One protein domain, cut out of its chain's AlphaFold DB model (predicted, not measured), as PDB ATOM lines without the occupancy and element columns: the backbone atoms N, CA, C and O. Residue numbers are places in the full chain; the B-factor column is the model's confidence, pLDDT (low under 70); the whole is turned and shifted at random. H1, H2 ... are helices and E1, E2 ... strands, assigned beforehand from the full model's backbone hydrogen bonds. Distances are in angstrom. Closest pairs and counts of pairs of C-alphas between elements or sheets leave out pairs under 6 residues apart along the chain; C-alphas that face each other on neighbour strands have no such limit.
ATOM      1  N   LYS A 117     117.365 199.299 178.525       96.25
ATOM      2  CA  LYS A 117     117.354 200.137 177.318       96.25
ATOM      3  C   LYS A 117     118.258 199.585 176.226       96.25
ATOM      4  O   LYS A 117     117.951 199.762 175.047       96.25
ATOM      5  N   CYS A 118     119.366 198.944 176.599       96.31
ATOM      6  CA  CYS A 118     120.330 198.382 175.660       96.31
ATOM      7  C   CYS A 118     120.710 196.941 176.008       96.31
ATOM      8  O   CYS A 118     121.203 196.655 177.103       96.31
ATOM      9  N   PHE A 119     120.516 196.049 175.037       95.00
ATOM     10  CA  PHE A 119     120.927 194.655 175.086       95.00
ATOM     11  C   PHE A 119     122.099 194.403 174.130       95.00
ATOM     12  O   PHE A 119     122.009 194.670 172.930       95.00
ATOM     13  N   CYS A 120     123.204 193.879 174.653       93.50
ATOM     14  CA  CYS A 120     124.412 193.610 173.882       93.50
ATOM     15  C   CYS A 120     124.653 192.109 173.692       93.50
ATOM     16  O   CYS A 120     124.716 191.336 174.649       93.50
ATOM     17  N   PHE A 121     124.884 191.704 172.448       90.00
ATOM     18  CA  PHE A 121     125.514 190.430 172.140       90.00
ATOM     19  C   PHE A 121     127.026 190.631 172.079       90.00
ATOM     20  O   PHE A 121     127.549 191.203 171.122       90.00
ATOM     21  N   LEU A 122     127.731 190.130 173.092       89.69
ATOM     22  CA  LEU A 122     129.185 190.019 173.061       89.69
ATOM     23  C   LEU A 122     129.533 188.774 172.242       89.69
ATOM     24  O   LEU A 122     129.540 187.651 172.749       89.69
ATOM     25  N   ALA A 123     129.716 188.977 170.943       81.06
ATOM     26  CA  ALA A 123     129.712 187.932 169.933       81.06
ATOM     27  C   ALA A 123     131.127 187.469 169.547       81.06
ATOM     28  O   ALA A 123     132.089 188.237 169.539       81.06
ATOM     29  N   GLY A 124     131.246 186.183 169.205       75.56
ATOM     30  CA  GLY A 124     132.425 185.603 168.556       75.56
ATOM     31  C   GLY A 124     132.533 186.026 167.091       75.56
ATOM     32  O   GLY A 124     131.543 186.415 166.477       75.56
ATOM     33  N   HIS A 125     133.718 185.891 166.490       66.12
ATOM     34  CA  HIS A 125     133.911 186.222 165.067       66.12
ATOM     35  C   HIS A 125     133.138 185.272 164.138       66.12
ATOM     36  O   HIS A 125     132.877 185.593 162.986       66.12
ATOM     37  N   GLU A 126     132.734 184.118 164.661       62.88
ATOM     38  CA  GLU A 126     131.967 183.086 163.969       62.88
ATOM     39  C   GLU A 126     130.452 183.193 164.236       62.88
ATOM     40  O   GLU A 126     129.665 182.366 163.776       62.88
ATOM     41  N   SER A 127     130.011 184.192 165.009       66.19
ATOM     42  CA  SER A 127     128.647 184.275 165.552       66.19
ATOM     43  C   SER A 127     127.620 184.870 164.579       66.19
ATOM     44  O   SER A 127     126.801 185.703 164.966       66.19
ATOM     45  N   PHE A 128     127.593 184.402 163.329       62.12
ATOM     46  CA  PHE A 128     126.584 184.809 162.337       62.12
ATOM     47  C   PHE A 128     125.150 184.515 162.808       62.12
ATOM     48  O   PHE A 128     124.245 185.299 162.555       62.12
ATOM     49  N   ALA A 129     124.951 183.427 163.560       60.03
ATOM     50  CA  ALA A 129     123.643 183.024 164.084       60.03
ATOM     51  C   ALA A 129     123.141 183.884 165.261       60.03
ATOM     52  O   ALA A 129     121.942 183.901 165.540       60.03
ATOM     53  N   ALA A 130     124.025 184.609 165.962       58.66
ATOM     54  CA  ALA A 130     123.608 185.491 167.057       58.66
ATOM     55  C   ALA A 130     122.767 186.676 166.545       58.66
ATOM     56  O   ALA A 130     121.887 187.161 167.253       58.66
ATOM     57  N   ALA A 131     122.990 187.078 165.291       63.12
ATOM     58  CA  ALA A 131     122.293 188.163 164.613       63.12
ATOM     59  C   ALA A 131     120.784 187.906 164.429       63.12
ATOM     60  O   ALA A 131     119.974 188.780 164.728       63.12
ATOM     61  N   GLU A 132     120.380 186.710 163.993       67.25
ATOM     62  CA  GLU A 132     118.957 186.381 163.798       67.25
ATOM     63  C   GLU A 132     118.196 186.316 165.131       67.25
ATOM     64  O   GLU A 132     117.083 186.835 165.250       67.25
ATOM     65  N   GLY A 133     118.831 185.766 166.173       69.38
ATOM     66  CA  GLY A 133     118.271 185.765 167.527       69.38
ATOM     67  C   GLY A 133     118.059 187.183 168.067       69.38
ATOM     68  O   GLY A 133     116.996 187.482 168.610       69.38
ATOM     69  N   ALA A 134     119.035 188.072 167.856       69.44
ATOM     70  CA  ALA A 134     118.983 189.474 168.260       69.44
ATOM     71  C   ALA A 134     117.774 190.221 167.669       69.44
ATOM     72  O   ALA A 134     117.041 190.896 168.399       69.44
ATOM     73  N   ILE A 135     117.526 190.047 166.365       78.12
ATOM     74  CA  ILE A 135     116.392 190.665 165.662       78.12
ATOM     75  C   ILE A 135     115.061 190.119 166.189       78.12
ATOM     76  O   ILE A 135     114.146 190.888 166.489       78.12
ATOM     77  N   GLY A 136     114.948 188.791 166.311       81.69
ATOM     78  CA  GLY A 136     113.726 188.138 166.777       81.69
ATOM     79  C   GLY A 136     113.333 188.584 168.185       81.69
ATOM     80  O   GLY A 136     112.174 188.928 168.422       81.69
ATOM     81  N   ILE A 137     114.310 188.651 169.092       83.75
ATOM     82  CA  ILE A 137     114.124 189.124 170.468       83.75
ATOM     83  C   ILE A 137     113.644 190.574 170.478       83.75
ATOM     84  O   ILE A 137     112.596 190.849 171.061       83.75
ATOM     85  N   ALA A 138     114.355 191.485 169.803       85.69
ATOM     86  CA  ALA A 138     113.986 192.901 169.770       85.69
ATOM     87  C   ALA A 138     112.568 193.097 169.228       85.69
ATOM     88  O   ALA A 138     111.742 193.760 169.850       85.69
ATOM     89  N   LYS A 139     112.247 192.454 168.100       88.50
ATOM     90  CA  LYS A 139     110.940 192.573 167.448       88.50
ATOM     91  C   LYS A 139     109.793 192.103 168.336       88.50
ATOM     92  O   LYS A 139     108.728 192.713 168.329       88.50
ATOM     93  N   LYS A 140     109.980 191.003 169.070       89.75
ATOM     94  CA  LYS A 140     108.950 190.466 169.968       89.75
ATOM     95  C   LYS A 140     108.848 191.287 171.248       89.75
ATOM     96  O   LYS A 140     107.738 191.653 171.614       89.75
ATOM     97  N   ALA A 141     109.974 191.639 171.868       90.00
ATOM     98  CA  ALA A 141     109.990 192.476 173.065       90.00
ATOM     99  C   ALA A 141     109.335 193.841 172.801       90.00
ATOM    100  O   ALA A 141     108.501 194.292 173.577       90.00
ATOM    101  N   ASN A 142     109.613 194.456 171.650       91.44
ATOM    102  CA  ASN A 142     109.081 195.772 171.290       91.44
ATOM    103  C   ASN A 142     107.567 195.802 171.035       91.44
ATOM    104  O   ASN A 142     107.010 196.886 170.915       91.44
ATOM    105  N   LYS A 143     106.880 194.652 170.990       90.56
ATOM    106  CA  LYS A 143     105.409 194.620 170.941       90.56
ATOM    107  C   LYS A 143     104.753 195.080 172.239       90.56
ATOM    108  O   LYS A 143     103.638 195.584 172.202       90.56
ATOM    109  N   VAL A 144     105.422 194.861 173.371       90.56
ATOM    110  CA  VAL A 144     104.880 195.149 174.710       90.56
ATOM    111  C   VAL A 144     105.590 196.314 175.396       90.56
ATOM    112  O   VAL A 144     105.186 196.731 176.478       90.56
ATOM    113  N   ARG A 145     106.638 196.849 174.763       92.94
ATOM    114  CA  ARG A 145     107.428 197.972 175.267       92.94
ATOM    115  C   ARG A 145     106.952 199.291 174.680       92.94
ATOM    116  O   ARG A 145     106.538 199.361 173.526       92.94
ATOM    117  N   LYS A 146     107.089 200.356 175.464       93.50
ATOM    118  CA  LYS A 146     106.893 201.744 175.031       93.50
ATOM    119  C   LYS A 146     108.140 202.266 174.331       93.50
ATOM    120  O   LYS A 146     108.038 202.880 173.272       93.50
ATOM    121  N   THR A 147     109.311 202.002 174.912       93.69
ATOM    122  CA  THR A 147     110.597 202.376 174.318       93.69
ATOM    123  C   THR A 147     111.227 201.148 173.666       93.69
ATOM    124  O   THR A 147     111.498 200.164 174.371       93.69
ATOM    125  N   PRO A 148     111.498 201.180 172.347       93.44
ATOM    126  CA  PRO A 148     112.150 200.070 171.672       93.44
ATOM    127  C   PRO A 148     113.479 199.703 172.340       93.44
ATOM    128  O   PRO A 148     114.334 200.560 172.571       93.44
ATOM    129  N   LEU A 149     113.653 198.415 172.633       94.38
ATOM    130  CA  LEU A 149     114.908 197.854 173.106       94.38
ATOM    131  C   LEU A 149     115.974 198.039 172.023       94.38
ATOM    132  O   LEU A 149     115.815 197.550 170.900       94.38
ATOM    133  N   ARG A 150     117.071 198.720 172.363       94.75
ATOM    134  CA  ARG A 150     118.224 198.846 171.468       94.75
ATOM    135  C   ARG A 150     119.060 197.584 171.560       94.75
ATOM    136  O   ARG A 150     119.345 197.114 172.661       94.75
ATOM    137  N   VAL A 151     119.477 197.063 170.413       93.06
ATOM    138  CA  VAL A 151     120.307 195.862 170.351       93.06
ATOM    139  C   VAL A 151     121.602 196.162 169.624       93.06
ATOM    140  O   VAL A 151     121.589 196.750 168.541       93.06
ATOM    141  N   ILE A 152     122.716 195.760 170.233       94.12
ATOM    142  CA  ILE A 152     124.047 195.949 169.663       94.12
ATOM    143  C   ILE A 152     124.843 194.645 169.645       94.12
ATOM    144  O   ILE A 152     124.618 193.753 170.465       94.12
ATOM    145  N   LEU A 153     125.811 194.560 168.739       93.25
ATOM    146  CA  LEU A 153     126.866 193.550 168.751       93.25
ATOM    147  C   LEU A 153     128.197 194.221 169.096       93.25
ATOM    148  O   LEU A 153     128.474 195.317 168.614       93.25
ATOM    149  N   ASN A 154     129.004 193.555 169.917       93.25
ATOM    150  CA  ASN A 154     130.344 193.985 170.326       93.25
ATOM    151  C   ASN A 154     131.208 192.744 170.653       93.25
ATOM    152  O   ASN A 154     130.719 191.616 170.602       93.25
ATOM    153  N   GLY A 155     132.482 192.915 171.015       86.62
ATOM    154  CA  GLY A 155     133.353 191.825 171.474       86.62
ATOM    155  C   GLY A 155     133.980 190.993 170.350       86.62
ATOM    156  O   GLY A 155     134.475 189.895 170.600       86.62
ATOM    157  N   LEU A 156     133.980 191.510 169.123       86.31
ATOM    158  CA  LEU A 156     134.606 190.915 167.940       86.31
ATOM    159  C   LEU A 156     135.476 191.941 167.198       86.31
ATOM    160  O   LEU A 156     135.392 193.132 167.472       86.31
ATOM    161  N   GLY A 157     136.322 191.476 166.281       89.12
ATOM    162  CA  GLY A 157     137.256 192.300 165.519       89.12
ATOM    163  C   GLY A 157     136.555 193.181 164.488       89.12
ATOM    164  O   GLY A 157     135.449 192.877 164.034       89.12
ATOM    165  N   LYS A 158     137.202 194.284 164.102       91.94
ATOM    166  CA  LYS A 158     136.657 195.261 163.137       91.94
ATOM    167  C   LYS A 158     136.356 194.658 161.762       91.94
ATOM    168  O   LYS A 158     135.362 195.015 161.129       91.94
ATOM    169  N   ASP A 159     137.158 193.699 161.316       89.88
ATOM    170  CA  ASP A 159     136.940 192.946 160.081       89.88
ATOM    171  C   ASP A 159     135.688 192.055 160.161       89.88
ATOM    172  O   ASP A 159     134.809 192.127 159.293       89.88
ATOM    173  N   ALA A 160     135.555 191.278 161.239       87.75
ATOM    174  CA  ALA A 160     134.396 190.428 161.478       87.75
ATOM    175  C   ALA A 160     133.112 191.255 161.622       87.75
ATOM    176  O   ALA A 160     132.078 190.871 161.072       87.75
ATOM    177  N   ALA A 161     133.174 192.418 162.277       91.06
ATOM    178  CA  ALA A 161     132.019 193.294 162.475       91.06
ATOM    179  C   ALA A 161     131.468 193.787 161.146       91.06
ATOM    180  O   ALA A 161     130.260 193.710 160.905       91.06
ATOM    181  N   LYS A 162     132.353 194.201 160.239       93.12
ATOM    182  CA  LYS A 162     131.974 194.617 158.892       93.12
ATOM    183  C   LYS A 162     131.322 193.482 158.103       93.12
ATOM    184  O   LYS A 162     130.280 193.693 157.480       93.12
ATOM    185  N   ILE A 163     131.901 192.279 158.141       91.25
ATOM    186  CA  ILE A 163     131.373 191.106 157.427       91.25
ATOM    187  C   ILE A 163     129.999 190.708 157.977       91.25
ATOM    188  O   ILE A 163     129.048 190.584 157.206       91.25
ATOM    189  N   ILE A 164     129.868 190.568 159.299       88.38
ATOM    190  CA  ILE A 164     128.606 190.225 159.970       88.38
ATOM    191  C   ILE A 164     127.537 191.269 159.657       88.38
ATOM    192  O   ILE A 164     126.406 190.902 159.333       88.38
ATOM    193  N   SER A 165     127.894 192.556 159.698       91.81
ATOM    194  CA  SER A 165     126.958 193.636 159.384       91.81
ATOM    195  C   SER A 165     126.458 193.551 157.952       91.81
ATOM    196  O   SER A 165     125.262 193.692 157.707       91.81
ATOM    197  N   ARG A 166     127.362 193.280 157.007       92.81
ATOM    198  CA  ARG A 166     127.021 193.151 155.592       92.81
ATOM    199  C   ARG A 166     126.110 191.957 155.326       92.81
ATOM    200  O   ARG A 166     125.134 192.105 154.603       92.81
ATOM    201  N   ILE A 167     126.422 190.798 155.905       90.00
ATOM    202  CA  ILE A 167     125.642 189.567 155.710       90.00
ATOM    203  C   ILE A 167     124.236 189.711 156.300       90.00
ATOM    204  O   ILE A 167     123.263 189.313 155.669       90.00
ATOM    205  N   ASN A 168     124.121 190.309 157.487       87.75
ATOM    206  CA  ASN A 168     122.845 190.390 158.201       87.75
ATOM    207  C   ASN A 168     122.035 191.653 157.891       87.75
ATOM    208  O   ASN A 168     120.886 191.746 158.324       87.75
ATOM    209  N   GLY A 169     122.602 192.616 157.156       91.62
ATOM    210  CA  GLY A 169     121.953 193.889 156.842       91.62
ATOM    211  C   GLY A 169     121.860 194.844 158.036       91.62
ATOM    212  O   GLY A 169     120.867 195.557 158.165       91.62
ATOM    213  N   PHE A 170     122.864 194.844 158.914       93.50
ATOM    214  CA  PHE A 170     122.941 195.716 160.093       93.50
ATOM    215  C   PHE A 170     123.588 197.067 159.789       93.50
ATOM    216  O   PHE A 170     124.161 197.286 158.714       93.50
ATOM    217  N   THR A 171     123.517 197.974 160.764       96.06
ATOM    218  CA  THR A 171     124.324 199.195 160.764       96.06
ATOM    219  C   THR A 171     125.701 198.877 161.342       96.06
ATOM    220  O   THR A 171     125.837 198.595 162.530       96.06
ATOM    221  N   HIS A 172     126.729 198.911 160.498       97.00
ATOM    222  CA  HIS A 172     128.121 198.807 160.929       97.00
ATOM    223  C   HIS A 172     128.576 200.146 161.499       97.00
ATOM    224  O   HIS A 172     128.477 201.162 160.804       97.00
ATOM    225  N   VAL A 173     129.076 200.141 162.732       97.81
ATOM    226  CA  VAL A 173     129.557 201.341 163.415       97.81
ATOM    227  C   VAL A 173     131.064 201.232 163.588       97.81
ATOM    228  O   VAL A 173     131.567 200.402 164.341       97.81
ATOM    229  N   GLU A 174     131.784 202.063 162.847       97.62
ATOM    230  CA  GLU A 174     133.238 202.136 162.884       97.62
ATOM    231  C   GLU A 174     133.656 203.083 164.005       97.62
ATOM    232  O   GLU A 174     133.191 204.225 164.074       97.62
ATOM    233  N   THR A 175     134.552 202.609 164.868       97.50
ATOM    234  CA  THR A 175     135.052 203.364 166.015       97.50
ATOM    235  C   THR A 175     136.556 203.586 165.963       97.50
ATOM    236  O   THR A 175     137.321 202.795 165.399       97.50
ATOM    237  N   LYS A 176     136.978 204.686 166.587       97.19
ATOM    238  CA  LYS A 176     138.373 204.980 166.899       97.19
ATOM    239  C   LYS A 176     138.519 205.128 168.408       97.19
ATOM    240  O   LYS A 176     137.881 205.987 169.011       97.19
ATOM    241  N   PHE A 177     139.365 204.290 168.995       97.56
ATOM    242  CA  PHE A 177     139.703 204.345 170.410       97.56
ATOM    243  C   PHE A 177     140.949 205.198 170.641       97.56
ATOM    244  O   PHE A 177     141.989 204.991 170.011       97.56
ATOM    245  N   ASP A 178     140.846 206.160 171.550       97.06
ATOM    246  CA  ASP A 178     141.977 206.931 172.037       97.06
ATOM    247  C   ASP A 178     142.573 206.243 173.270       97.06
ATOM    248  O   ASP A 178     142.013 206.273 174.366       97.06
ATOM    249  N   TYR A 179     143.748 205.642 173.096       95.19
ATOM    250  CA  TYR A 179     144.452 204.919 174.153       95.19
ATOM    251  C   TYR A 179     144.929 205.810 175.304       95.19
ATOM    252  O   TYR A 179     145.113 205.289 176.411       95.19
ATOM    253  N   PHE A 180     145.127 207.110 175.051       96.19
ATOM    254  CA  PHE A 180     145.567 208.077 176.051       96.19
ATOM    255  C   PHE A 180     144.410 208.478 176.967       96.19
ATOM    256  O   PHE A 180     144.565 208.474 178.186       96.19
ATOM    257  N   THR A 181     143.237 208.778 176.399       96.50
ATOM    258  CA  THR A 181     142.068 209.214 177.185       96.50
ATOM    259  C   THR A 181     141.114 208.085 177.578       96.50
ATOM    260  O   THR A 181     140.288 208.276 178.468       96.50
ATOM    261  N   GLY A 182     141.197 206.922 176.928       94.00
ATOM    262  CA  GLY A 182     140.251 205.816 177.097       94.00
ATOM    263  C   GLY A 182     138.879 206.068 176.465       94.00
ATOM    264  O   GLY A 182     137.927 205.356 176.778       94.00
ATOM    265  N   LYS A 183     138.746 207.084 175.604       95.06
ATOM    266  CA  LYS A 183     137.482 207.432 174.944       95.06
ATOM    267  C   LYS A 183     137.362 206.747 173.588       95.06
ATOM    268  O   LYS A 183     138.349 206.575 172.876       95.06
ATOM    269  N   VAL A 184     136.135 206.387 173.224       97.00
ATOM    270  CA  VAL A 184     135.802 205.860 171.899       97.00
ATOM    271  C   VAL A 184     134.945 206.868 171.139       97.00
ATOM    272  O   VAL A 184     133.982 207.408 171.683       97.00
ATOM    273  N   GLU A 185     135.293 207.113 169.880       97.12
ATOM    274  CA  GLU A 185     134.544 207.983 168.975       97.12
ATOM    275  C   GLU A 185     134.001 207.180 167.795       97.12
ATOM    276  O   GLU A 185     134.693 206.322 167.241       97.12
ATOM    277  N   ILE A 186     132.767 207.478 167.388       98.06
ATOM    278  CA  ILE A 186     132.185 206.925 166.163       98.06
ATOM    279  C   ILE A 186     132.735 207.727 164.987       98.06
ATOM    280  O   ILE A 186     132.476 208.922 164.871       98.06
ATOM    281  N   VAL A 187     133.471 207.062 164.099       97.69
ATOM    282  CA  VAL A 187     134.048 207.701 162.907       97.69
ATOM    283  C   VAL A 187     133.160 207.551 161.680       97.69
ATOM    284  O   VAL A 187     133.213 208.389 160.781       97.69
ATOM    285  N   LYS A 188     132.345 206.489 161.617       97.75
ATOM    286  CA  LYS A 188     131.448 206.238 160.485       97.75
ATOM    287  C   LYS A 188     130.351 205.239 160.830       97.75
ATOM    288  O   LYS A 188     130.580 204.267 161.542       97.75
ATOM    289  N   GLU A 189     129.175 205.440 160.240       97.88
ATOM    290  CA  GLU A 189     128.070 204.482 160.281       97.88
ATOM    291  C   GLU A 189     127.675 204.083 158.859       97.88
ATOM    292  O   GLU A 189     127.390 204.934 158.017       97.88
ATOM    293  N   THR A 190     127.668 202.779 158.578       98.00
ATOM    294  CA  THR A 190     127.295 202.236 157.266       98.00
ATOM    295  C   THR A 190     126.104 201.298 157.403       98.00
ATOM    296  O   THR A 190     126.188 200.262 158.059       98.00
ATOM    297  N   ARG A 191     124.999 201.635 156.737       97.44
ATOM    298  CA  ARG A 191     123.790 200.807 156.656       97.44
ATOM    299  C   ARG A 191     123.916 199.820 155.496       97.44
ATOM    300  O   ARG A 191     123.934 200.247 154.346       97.44
ATOM    301  N   TYR A 192     124.012 198.521 155.779       94.25
ATOM    302  CA  TYR A 192     124.241 197.503 154.740       94.25
ATOM    303  C   TYR A 192     122.971 196.849 154.163       94.25
ATOM    304  O   TYR A 192     123.069 196.110 153.186       94.25
ATOM    305  N   GLY A 193     121.792 197.108 154.734       89.31
ATOM    306  CA  GLY A 193     120.508 196.575 154.266       89.31
ATOM    307  C   GLY A 193     119.456 197.660 154.021       89.31
ATOM    308  O   GLY A 193     119.735 198.850 154.130       89.31
ATOM    309  N   ASN A 194     118.228 197.236 153.717       90.88
ATOM    310  CA  ASN A 194     117.051 198.104 153.564       90.88
ATOM    311  C   ASN A 194     115.924 197.791 154.566       90.88
ATOM    312  O   ASN A 194     114.941 198.524 154.628       90.88
ATOM    313  N   ASN A 195     116.052 196.715 155.348       89.81
ATOM    314  CA  ASN A 195     115.071 196.329 156.355       89.81
ATOM    315  C   ASN A 195     115.266 197.176 157.633       89.81
ATOM    316  O   ASN A 195     116.319 197.049 158.265       89.81
ATOM    317  N   PRO A 196     114.280 197.995 158.049       89.69
ATOM    318  CA  PRO A 196     114.417 198.872 159.214       89.69
ATOM    319  C   PRO A 196     114.712 198.133 160.526       89.69
ATOM    320  O   PRO A 196     115.544 198.605 161.299       89.69
ATOM    321  N   ASP A 197     114.103 196.960 160.749       86.56
ATOM    322  CA  ASP A 197     114.311 196.152 161.962       86.56
ATOM    323  C   ASP A 197     115.777 195.698 162.069       86.56
ATOM    324  O   ASP A 197     116.366 195.703 163.148       86.56
ATOM    325  N   ARG A 198     116.388 195.329 160.934       88.69
ATOM    326  CA  ARG A 198     117.799 194.909 160.865       88.69
ATOM    327  C   ARG A 198     118.742 196.100 161.004       88.69
ATOM    328  O   ARG A 198     119.718 196.032 161.743       88.69
ATOM    329  N   LEU A 199     118.427 197.214 160.350       91.94
ATOM    330  CA  LEU A 199     119.227 198.437 160.422       91.94
ATOM    331  C   LEU A 199     119.243 199.071 161.820       91.94
ATOM    332  O   LEU A 199     120.184 199.799 162.135       91.94
ATOM    333  N   ALA A 200     118.243 198.789 162.658       91.44
ATOM    334  CA  ALA A 200     118.217 199.224 164.052       91.44
ATOM    335  C   ALA A 200     119.294 198.543 164.919       91.44
ATOM    336  O   ALA A 200     119.645 199.067 165.978       91.44
ATOM    337  N   VAL A 201     119.835 197.402 164.479       92.50
ATOM    338  CA  VAL A 201     120.928 196.713 165.168       92.50
ATOM    339  C   VAL A 201     122.258 197.360 164.785       92.50
ATOM    340  O   VAL A 201     122.620 197.416 163.604       92.50
ATOM    341  N   ARG A 202     123.001 197.832 165.791       95.06
ATOM    342  CA  ARG A 202     124.345 198.403 165.614       95.06
ATOM    343  C   ARG A 202     125.398 197.340 165.881       95.06
ATOM    344  O   ARG A 202     125.371 196.685 166.916       95.06
ATOM    345  N   CYS A 203     126.329 197.157 164.960       94.50
ATOM    346  CA  CYS A 203     127.391 196.173 165.092       94.50
ATOM    347  C   CYS A 203     128.740 196.879 165.148       94.50
ATOM    348  O   CYS A 203     129.140 197.551 164.192       94.50
ATOM    349  N   TYR A 204     129.410 196.707 166.281       95.62
ATOM    350  CA  TYR A 204     130.719 197.258 166.572       95.62
ATOM    351  C   TYR A 204     131.787 196.179 166.467       95.62
ATOM    352  O   TYR A 204     131.584 195.033 166.876       95.62
ATOM    353  N   GLY A 205     132.949 196.580 165.964       92.25
ATOM    354  CA  GLY A 205     134.180 195.824 166.113       92.25
ATOM    355  C   GLY A 205     135.179 196.594 166.963       92.25
ATOM    356  O   GLY A 205     135.168 197.821 166.977       92.25
ATOM    357  N   CYS A 206     136.052 195.869 167.646       91.56
ATOM    358  CA  CYS A 206     137.068 196.416 168.534       91.56
ATOM    359  C   CYS A 206     138.431 195.791 168.230       91.56
ATOM    360  O   CYS A 206     138.507 194.626 167.830       91.56
ATOM    361  N   ASP A 207     139.492 196.579 168.390       91.31
ATOM    362  CA  ASP A 207     140.873 196.110 168.245       91.31
ATOM    363  C   ASP A 207     141.356 195.394 169.517       91.31
ATOM    364  O   ASP A 207     142.197 194.496 169.450       91.31
ATOM    365  N   ASP A 208     140.796 195.758 170.676       91.19
ATOM    366  CA  ASP A 208     141.102 195.151 171.967       91.19
ATOM    367  C   ASP A 208     139.935 195.223 172.974       91.19
ATOM    368  O   ASP A 208     138.840 195.728 172.705       91.19
ATOM    369  N   VAL A 209     140.187 194.705 174.181       92.81
ATOM    370  CA  VAL A 209     139.228 194.700 175.295       92.81
ATOM    371  C   VAL A 209     138.882 196.115 175.769       92.81
ATOM    372  O   VAL A 209     137.739 196.348 176.155       92.81
ATOM    373  N   ARG A 210     139.825 197.065 175.744       95.75
ATOM    374  CA  ARG A 210     139.603 198.432 176.244       95.75
ATOM    375  C   ARG A 210     138.624 199.178 175.347       95.75
ATOM    376  O   ARG A 210     137.683 199.782 175.856       95.75
ATOM    377  N   GLU A 211     138.798 199.080 174.030       96.62
ATOM    378  CA  GLU A 211     137.845 199.626 173.062       96.62
ATOM    379  C   GLU A 211     136.477 198.948 173.212       96.62
ATOM    380  O   GLU A 211     135.454 199.631 173.275       96.62
ATOM    381  N   GLY A 212     136.451 197.617 173.363       96.12
ATOM    382  CA  GLY A 212     135.220 196.869 173.613       96.12
ATOM    383  C   GLY A 212     134.460 197.369 174.848       96.12
ATOM    384  O   GLY A 212     133.258 197.608 174.767       96.12
ATOM    385  N   VAL A 213     135.145 197.589 175.972       97.62
ATOM    386  CA  VAL A 213     134.554 198.133 177.211       97.62
ATOM    387  C   VAL A 213     134.085 199.576 177.020       97.62
ATOM    388  O   VAL A 213     132.979 199.923 177.435       97.62
ATOM    389  N   ALA A 214     134.861 200.409 176.327       98.12
ATOM    390  CA  ALA A 214     134.467 201.783 176.028       98.12
ATOM    391  C   ALA A 214     133.190 201.847 175.170       98.12
ATOM    392  O   ALA A 214     132.336 202.699 175.411       98.12
ATOM    393  N   ILE A 215     133.001 200.912 174.233       98.31
ATOM    394  CA  ILE A 215     131.754 200.774 173.460       98.31
ATOM    395  C   ILE A 215     130.576 200.390 174.370       98.31
ATOM    396  O   ILE A 215     129.480 200.927 174.211       98.31
ATOM    397  N   MET A 216     130.784 199.507 175.356       98.19
ATOM    398  CA  MET A 216     129.739 199.157 176.332       98.19
ATOM    399  C   MET A 216     129.276 200.389 177.126       98.19
ATOM    400  O   MET A 216     128.078 200.557 177.368       98.19
ATOM    401  N   HIS A 217     130.208 201.275 177.498       98.06
ATOM    402  CA  HIS A 217     129.897 202.566 178.126       98.06
ATOM    403  C   HIS A 217     129.201 203.534 177.178       98.06
ATOM    404  O   HIS A 217     128.171 204.086 177.558       98.06
ATOM    405  N   LEU A 218     129.718 203.701 175.956       97.81
ATOM    406  CA  LEU A 218     129.141 204.568 174.922       97.81
ATOM    407  C   LEU A 218     127.659 204.252 174.696       97.81
ATOM    408  O   LEU A 218     126.829 205.153 174.607       97.81
ATOM    409  N   GLU A 219     127.330 202.965 174.623       97.62
ATOM    410  CA  GLU A 219     125.967 202.502 174.380       97.62
ATOM    411  C   GLU A 219     125.124 202.377 175.649       97.62
ATOM    412  O   GLU A 219     123.910 202.176 175.568       97.62
ATOM    413  N   GLY A 220     125.742 202.515 176.824       97.31
ATOM    414  CA  GLY A 220     125.070 202.394 178.108       97.31
ATOM    415  C   GLY A 220     124.454 201.013 178.323       97.31
ATOM    416  O   GLY A 220     123.354 200.933 178.852       97.31
ATOM    417  N   VAL A 221     125.149 199.934 177.955       97.88
ATOM    418  CA  VAL A 221     124.617 198.557 177.977       97.88
ATOM    419  C   VAL A 221     124.080 198.151 179.355       97.88
ATOM    420  O   VAL A 221     124.793 198.238 180.354       97.88
ATOM    421  N   ASP A 222     122.834 197.675 179.409       97.19
ATOM    422  CA  ASP A 222     122.166 197.263 180.655       97.19
ATOM    423  C   ASP A 222     122.189 195.744 180.838       97.19
ATOM    424  O   ASP A 222     122.297 195.235 181.953       97.19
ATOM    425  N   VAL A 223     122.115 195.007 179.730       95.31
ATOM    426  CA  VAL A 223     122.133 193.545 179.709       95.31
ATOM    427  C   VAL A 223     123.068 193.086 178.601       95.31
ATOM    428  O   VAL A 223     123.056 193.649 177.506       95.31
ATOM    429  N   SER A 224     123.847 192.032 178.831       93.00
ATOM    430  CA  SER A 224     124.564 191.382 177.732       93.00
ATOM    431  C   SER A 224     124.613 189.876 177.852       93.00
ATOM    432  O   SER A 224     124.626 189.345 178.959       93.00
ATOM    433  N   ILE A 225     124.780 189.209 176.716       88.81
ATOM    434  CA  ILE A 225     125.104 187.788 176.649       88.81
ATOM    435  C   ILE A 225     126.447 187.583 175.949       88.81
ATOM    436  O   ILE A 225     126.651 188.067 174.835       88.81
ATOM    437  N   THR A 226     127.370 186.871 176.598       86.00
ATOM    438  CA  THR A 226     128.634 186.458 175.974       86.00
ATOM    439  C   THR A 226     128.426 185.155 175.216       86.00
ATOM    440  O   THR A 226     128.047 184.144 175.811       86.00
ATOM    441  N   GLY A 227     128.676 185.174 173.908       73.12
ATOM    442  CA  GLY A 227     128.705 183.976 173.074       73.12
ATOM    443  C   GLY A 227     130.032 183.222 173.184       73.12
ATOM    444  O   GLY A 227     131.062 183.795 173.535       73.12
ATOM    445  N   ASN A 228     130.015 181.934 172.835       65.81
ATOM    446  CA  ASN A 228     131.242 181.145 172.711       65.81
ATOM    447  C   ASN A 228     132.046 181.596 171.477       65.81
ATOM    448  O   ASN A 228     131.474 181.818 170.408       65.81
ATOM    449  N   SER A 229     133.373 181.662 171.600       60.19
ATOM    450  CA  SER A 229     134.289 181.834 170.465       60.19
ATOM    451  C   SER A 229     135.235 180.642 170.348       60.19
ATOM    452  O   SER A 229     135.567 180.002 171.345       60.19
ATOM    453  N   THR A 230     135.689 180.361 169.121       56.06
ATOM    454  CA  THR A 230     136.722 179.350 168.842       56.06
ATOM    455  C   THR A 230     138.117 179.759 169.329       56.06
ATOM    456  O   THR A 230     139.053 178.973 169.242       56.06
ATOM    457  N   ASN A 231     138.276 180.974 169.853       60.31
ATOM    458  CA  ASN A 231     139.520 181.408 170.459       60.31
ATOM    459  C   ASN A 231     139.229 182.066 171.826       60.31
ATOM    460  O   ASN A 231     138.575 183.110 171.876       60.31
ATOM    461  N   PRO A 232     139.696 181.471 172.941       54.81
ATOM    462  CA  PRO A 232     139.441 181.974 174.289       54.81
ATOM    463  C   PRO A 232     140.210 183.257 174.626       54.81
ATOM    464  O   PRO A 232     139.898 183.877 175.637       54.81
ATOM    465  N   THR A 233     141.184 183.677 173.804       58.25
ATOM    466  CA  THR A 233     141.853 184.981 173.955       58.25
ATOM    467  C   THR A 233     141.036 186.142 173.387       58.25
ATOM    468  O   THR A 233     141.454 187.294 173.483       58.25
ATOM    469  N   ARG A 234     139.870 185.865 172.783       70.88
ATOM    470  CA  ARG A 234     139.006 186.906 172.221       70.88
ATOM    471  C   ARG A 234     138.211 187.658 173.292       70.88
ATOM    472  O   ARG A 234     138.078 187.246 174.441       70.88
ATOM    473  N   PHE A 235     137.690 188.806 172.878       81.56
ATOM    474  CA  PHE A 235     137.344 189.914 173.762       81.56
ATOM    475  C   PHE A 235     136.070 189.726 174.598       81.56
ATOM    476  O   PHE A 235     135.885 190.468 175.551       81.56
ATOM    477  N   GLN A 236     135.193 188.756 174.308       86.69
ATOM    478  CA  GLN A 236     133.827 188.733 174.866       86.69
ATOM    479  C   GLN A 236     133.797 188.668 176.399       86.69
ATOM    480  O   GLN A 236     133.200 189.530 177.043       86.69
ATOM    481  N   HIS A 237     134.446 187.658 176.988       88.06
ATOM    482  CA  HIS A 237     134.468 187.481 178.441       88.06
ATOM    483  C   HIS A 237     135.285 188.569 179.156       88.06
ATOM    484  O   HIS A 237     134.768 189.132 180.122       88.06
ATOM    485  N   PRO A 238     136.502 188.938 178.696       90.44
ATOM    486  CA  PRO A 238     137.231 190.063 179.279       90.44
ATOM    487  C   PRO A 238     136.471 191.396 179.221       90.44
ATOM    488  O   PRO A 238     136.498 192.144 180.198       90.44
ATOM    489  N   VAL A 239     135.758 191.685 178.123       94.12
ATOM    490  CA  VAL A 239     134.924 192.894 177.997       94.12
ATOM    491  C   VAL A 239     133.775 192.855 179.001       94.12
ATOM    492  O   VAL A 239     133.607 193.813 179.752       94.12
ATOM    493  N   ALA A 240     133.024 191.748 179.076       94.31
ATOM    494  CA  ALA A 240     131.926 191.604 180.036       94.31
ATOM    495  C   ALA A 240     132.403 191.749 181.488       94.31
ATOM    496  O   ALA A 240     131.796 192.481 182.267       94.31
ATOM    497  N   GLY A 241     133.501 191.078 181.847       94.69
ATOM    498  CA  GLY A 241     134.057 191.104 183.199       94.69
ATOM    499  C   GLY A 241     134.575 192.475 183.613       94.69
ATOM    500  O   GLY A 241     134.252 192.949 184.703       94.69
ATOM    501  N   THR A 242     135.314 193.146 182.729       96.06
ATOM    502  CA  THR A 242     135.822 194.500 182.996       96.06
ATOM    503  C   THR A 242     134.666 195.490 183.123       96.06
ATOM    504  O   THR A 242     134.583 196.217 184.109       96.06
ATOM    505  N   TYR A 243     133.704 195.441 182.195       97.69
ATOM    506  CA  TYR A 243     132.527 196.304 182.238       97.69
ATOM    507  C   TYR A 243     131.661 196.058 183.481       97.69
ATOM    508  O   TYR A 243     131.177 197.010 184.092       97.69
ATOM    509  N   LYS A 244     131.505 194.795 183.913       97.50
ATOM    510  CA  LYS A 244     130.802 194.439 185.156       97.50
ATOM    511  C   LYS A 244     131.443 195.085 186.373       97.50
ATOM    512  O   LYS A 244     130.726 195.689 187.169       97.50
ATOM    513  N   LYS A 245     132.768 194.979 186.505       97.44
ATOM    514  CA  LYS A 245     133.520 195.608 187.597       97.44
ATOM    515  C   LYS A 245     133.290 197.120 187.623       97.44
ATOM    516  O   LYS A 245     132.899 197.651 188.657       97.44
ATOM    517  N   GLU A 246     133.460 197.788 186.485       97.62
ATOM    518  CA  GLU A 246     133.283 199.243 186.384       97.62
ATOM    519  C   GLU A 246     131.837 199.670 186.681       97.62
ATOM    520  O   GLU A 246     131.611 200.641 187.398       97.62
ATOM    521  N   CYS A 247     130.836 198.913 186.220       98.00
ATOM    522  CA  CYS A 247     129.433 199.184 186.542       98.00
ATOM    523  C   CYS A 247     129.156 199.081 188.047       98.00
ATOM    524  O   CYS A 247     128.457 199.936 188.588       98.00
ATOM    525  N   VAL A 248     129.720 198.080 188.731       97.06
ATOM    526  CA  VAL A 248     129.604 197.940 190.193       97.06
ATOM    527  C   VAL A 248     130.222 199.143 190.904       97.06
ATOM    528  O   VAL A 248     129.585 199.716 191.785       97.06
ATOM    529  N   GLU A 249     131.417 199.570 190.492       97.75
ATOM    530  CA  GLU A 249     132.104 200.743 191.054       97.75
ATOM    531  C   GLU A 249     131.317 202.045 190.827       97.75
ATOM    532  O   GLU A 249     131.298 202.923 191.688       97.75
ATOM    533  N   MET A 250     130.605 202.149 189.704       97.06
ATOM    534  CA  MET A 250     129.738 203.284 189.373       97.06
ATOM    535  C   MET A 250     128.333 203.198 189.993       97.06
ATOM    536  O   MET A 250     127.524 204.104 189.797       97.06
ATOM    537  N   GLY A 251     127.990 202.101 190.677       96.75
ATOM    538  CA  GLY A 251     126.624 201.840 191.143       96.75
ATOM    539  C   GLY A 251     125.603 201.636 190.011       96.75
ATOM    540  O   GLY A 251     124.395 201.718 190.238       96.75
ATOM    541  N   LYS A 252     126.063 201.367 188.783       95.88
ATOM    542  CA  LYS A 252     125.212 201.067 187.630       95.88
ATOM    543  C   LYS A 252     124.794 199.596 187.670       95.88
ATOM    544  O   LYS A 252     125.627 198.692 187.722       95.88
ATOM    545  N   LYS A 253     123.489 199.335 187.561       95.12
ATOM    546  CA  LYS A 253     122.988 197.973 187.333       95.12
ATOM    547  C   LYS A 253     123.353 197.519 185.918       95.12
ATOM    548  O   LYS A 253     123.007 198.180 184.945       95.12
TER     549      LYS A 253
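AT A GLANCE: This is residues 117 to 253 of the 334 residues of an uncharacterized protein of Coprobacillus sp. CAG:826 (UniProt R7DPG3). A strongly twisted sheet of six strands makes the core, with H1 and H2 over one face and H4 and H5 over the other, in three layers; the sheet curls round H4, and the long hairpin E3 and E4 makes one edge. The printed part has 137 residues, with named elements in the order E1 H1 E2 H2 E3 E4 H3 E5 H4 E6 H5. The mixed sheet runs E4 E3 E5 E2 E1 E6; the class is mixed, helices and strands. The whole is compact, with a radius of gyration of the C-alphas of 14.0 A and spans of 38 by 32 by 29 A.

HOW THE PARTS SIT: Begin at E1, residues 118 to 122, and go through H1, residues 128 to 141, to E2, residues 150 to 154: a strand-helix-strand unit, parallel neighbour strands with a helix between, its crossover right-handed. Look at N 121 and O 152, 2.9 A apart, within hydrogen-bond range. H1 is on the sheet, over E2 and E1, at a height over the sheet of 9.5 A. Next H2, residues 158 to 168, touches residues 128 to 132 of H1 alone, closest at C-alphas 128 and 164, 6.2 A, a steep tilt of 60 degrees. In the hairpin E3, residues 171 to 178, and E4, residues 183 to 191, find N 174 and O 188 at 2.8 A. H3, residues 196 to 199, only grazes the sheet. E5, residues 202 to 204, is parallel to E3, with N 203 and O 171 at 2.9 A, and to E2, with N 153 and O 202 at 2.8 A. E2, H2, E3 form a split unit, with E5 between its strands, right-handed. So do E5, H4, residues 209 to 219, and E6, residues 223 to 226, with E2 and E1 between. E6 is parallel to E1, with N 225 and O 120 at 3.0 A. H5, residues 236 to 249, touches H4 with residues 238 to 243 alone, closest at C-alphas 239 and 213, 5.3 A. In H2, H4 and H5 every O i to N i+4 pair is within hydrogen-bond range, in H1 8 of 10; H3 is too short for one.

IN THESE COORDINATES: Find C-alpha 118 at (120.330, 198.382, 175.660), where E1 begins. H1 is 21.2 A long, E3 22.3 A, E4 23.8 A. H5, 20.2 A, ends at C-alpha 249, (132.104, 200.743, 191.054).

THE WHOLE: The C-alphas farthest apart, Val 144 and Phe 180, are 42.7 A apart. The printed part has no cut and no long link. Confidence is under 70 at residues 125 to 134 and 228 to 233.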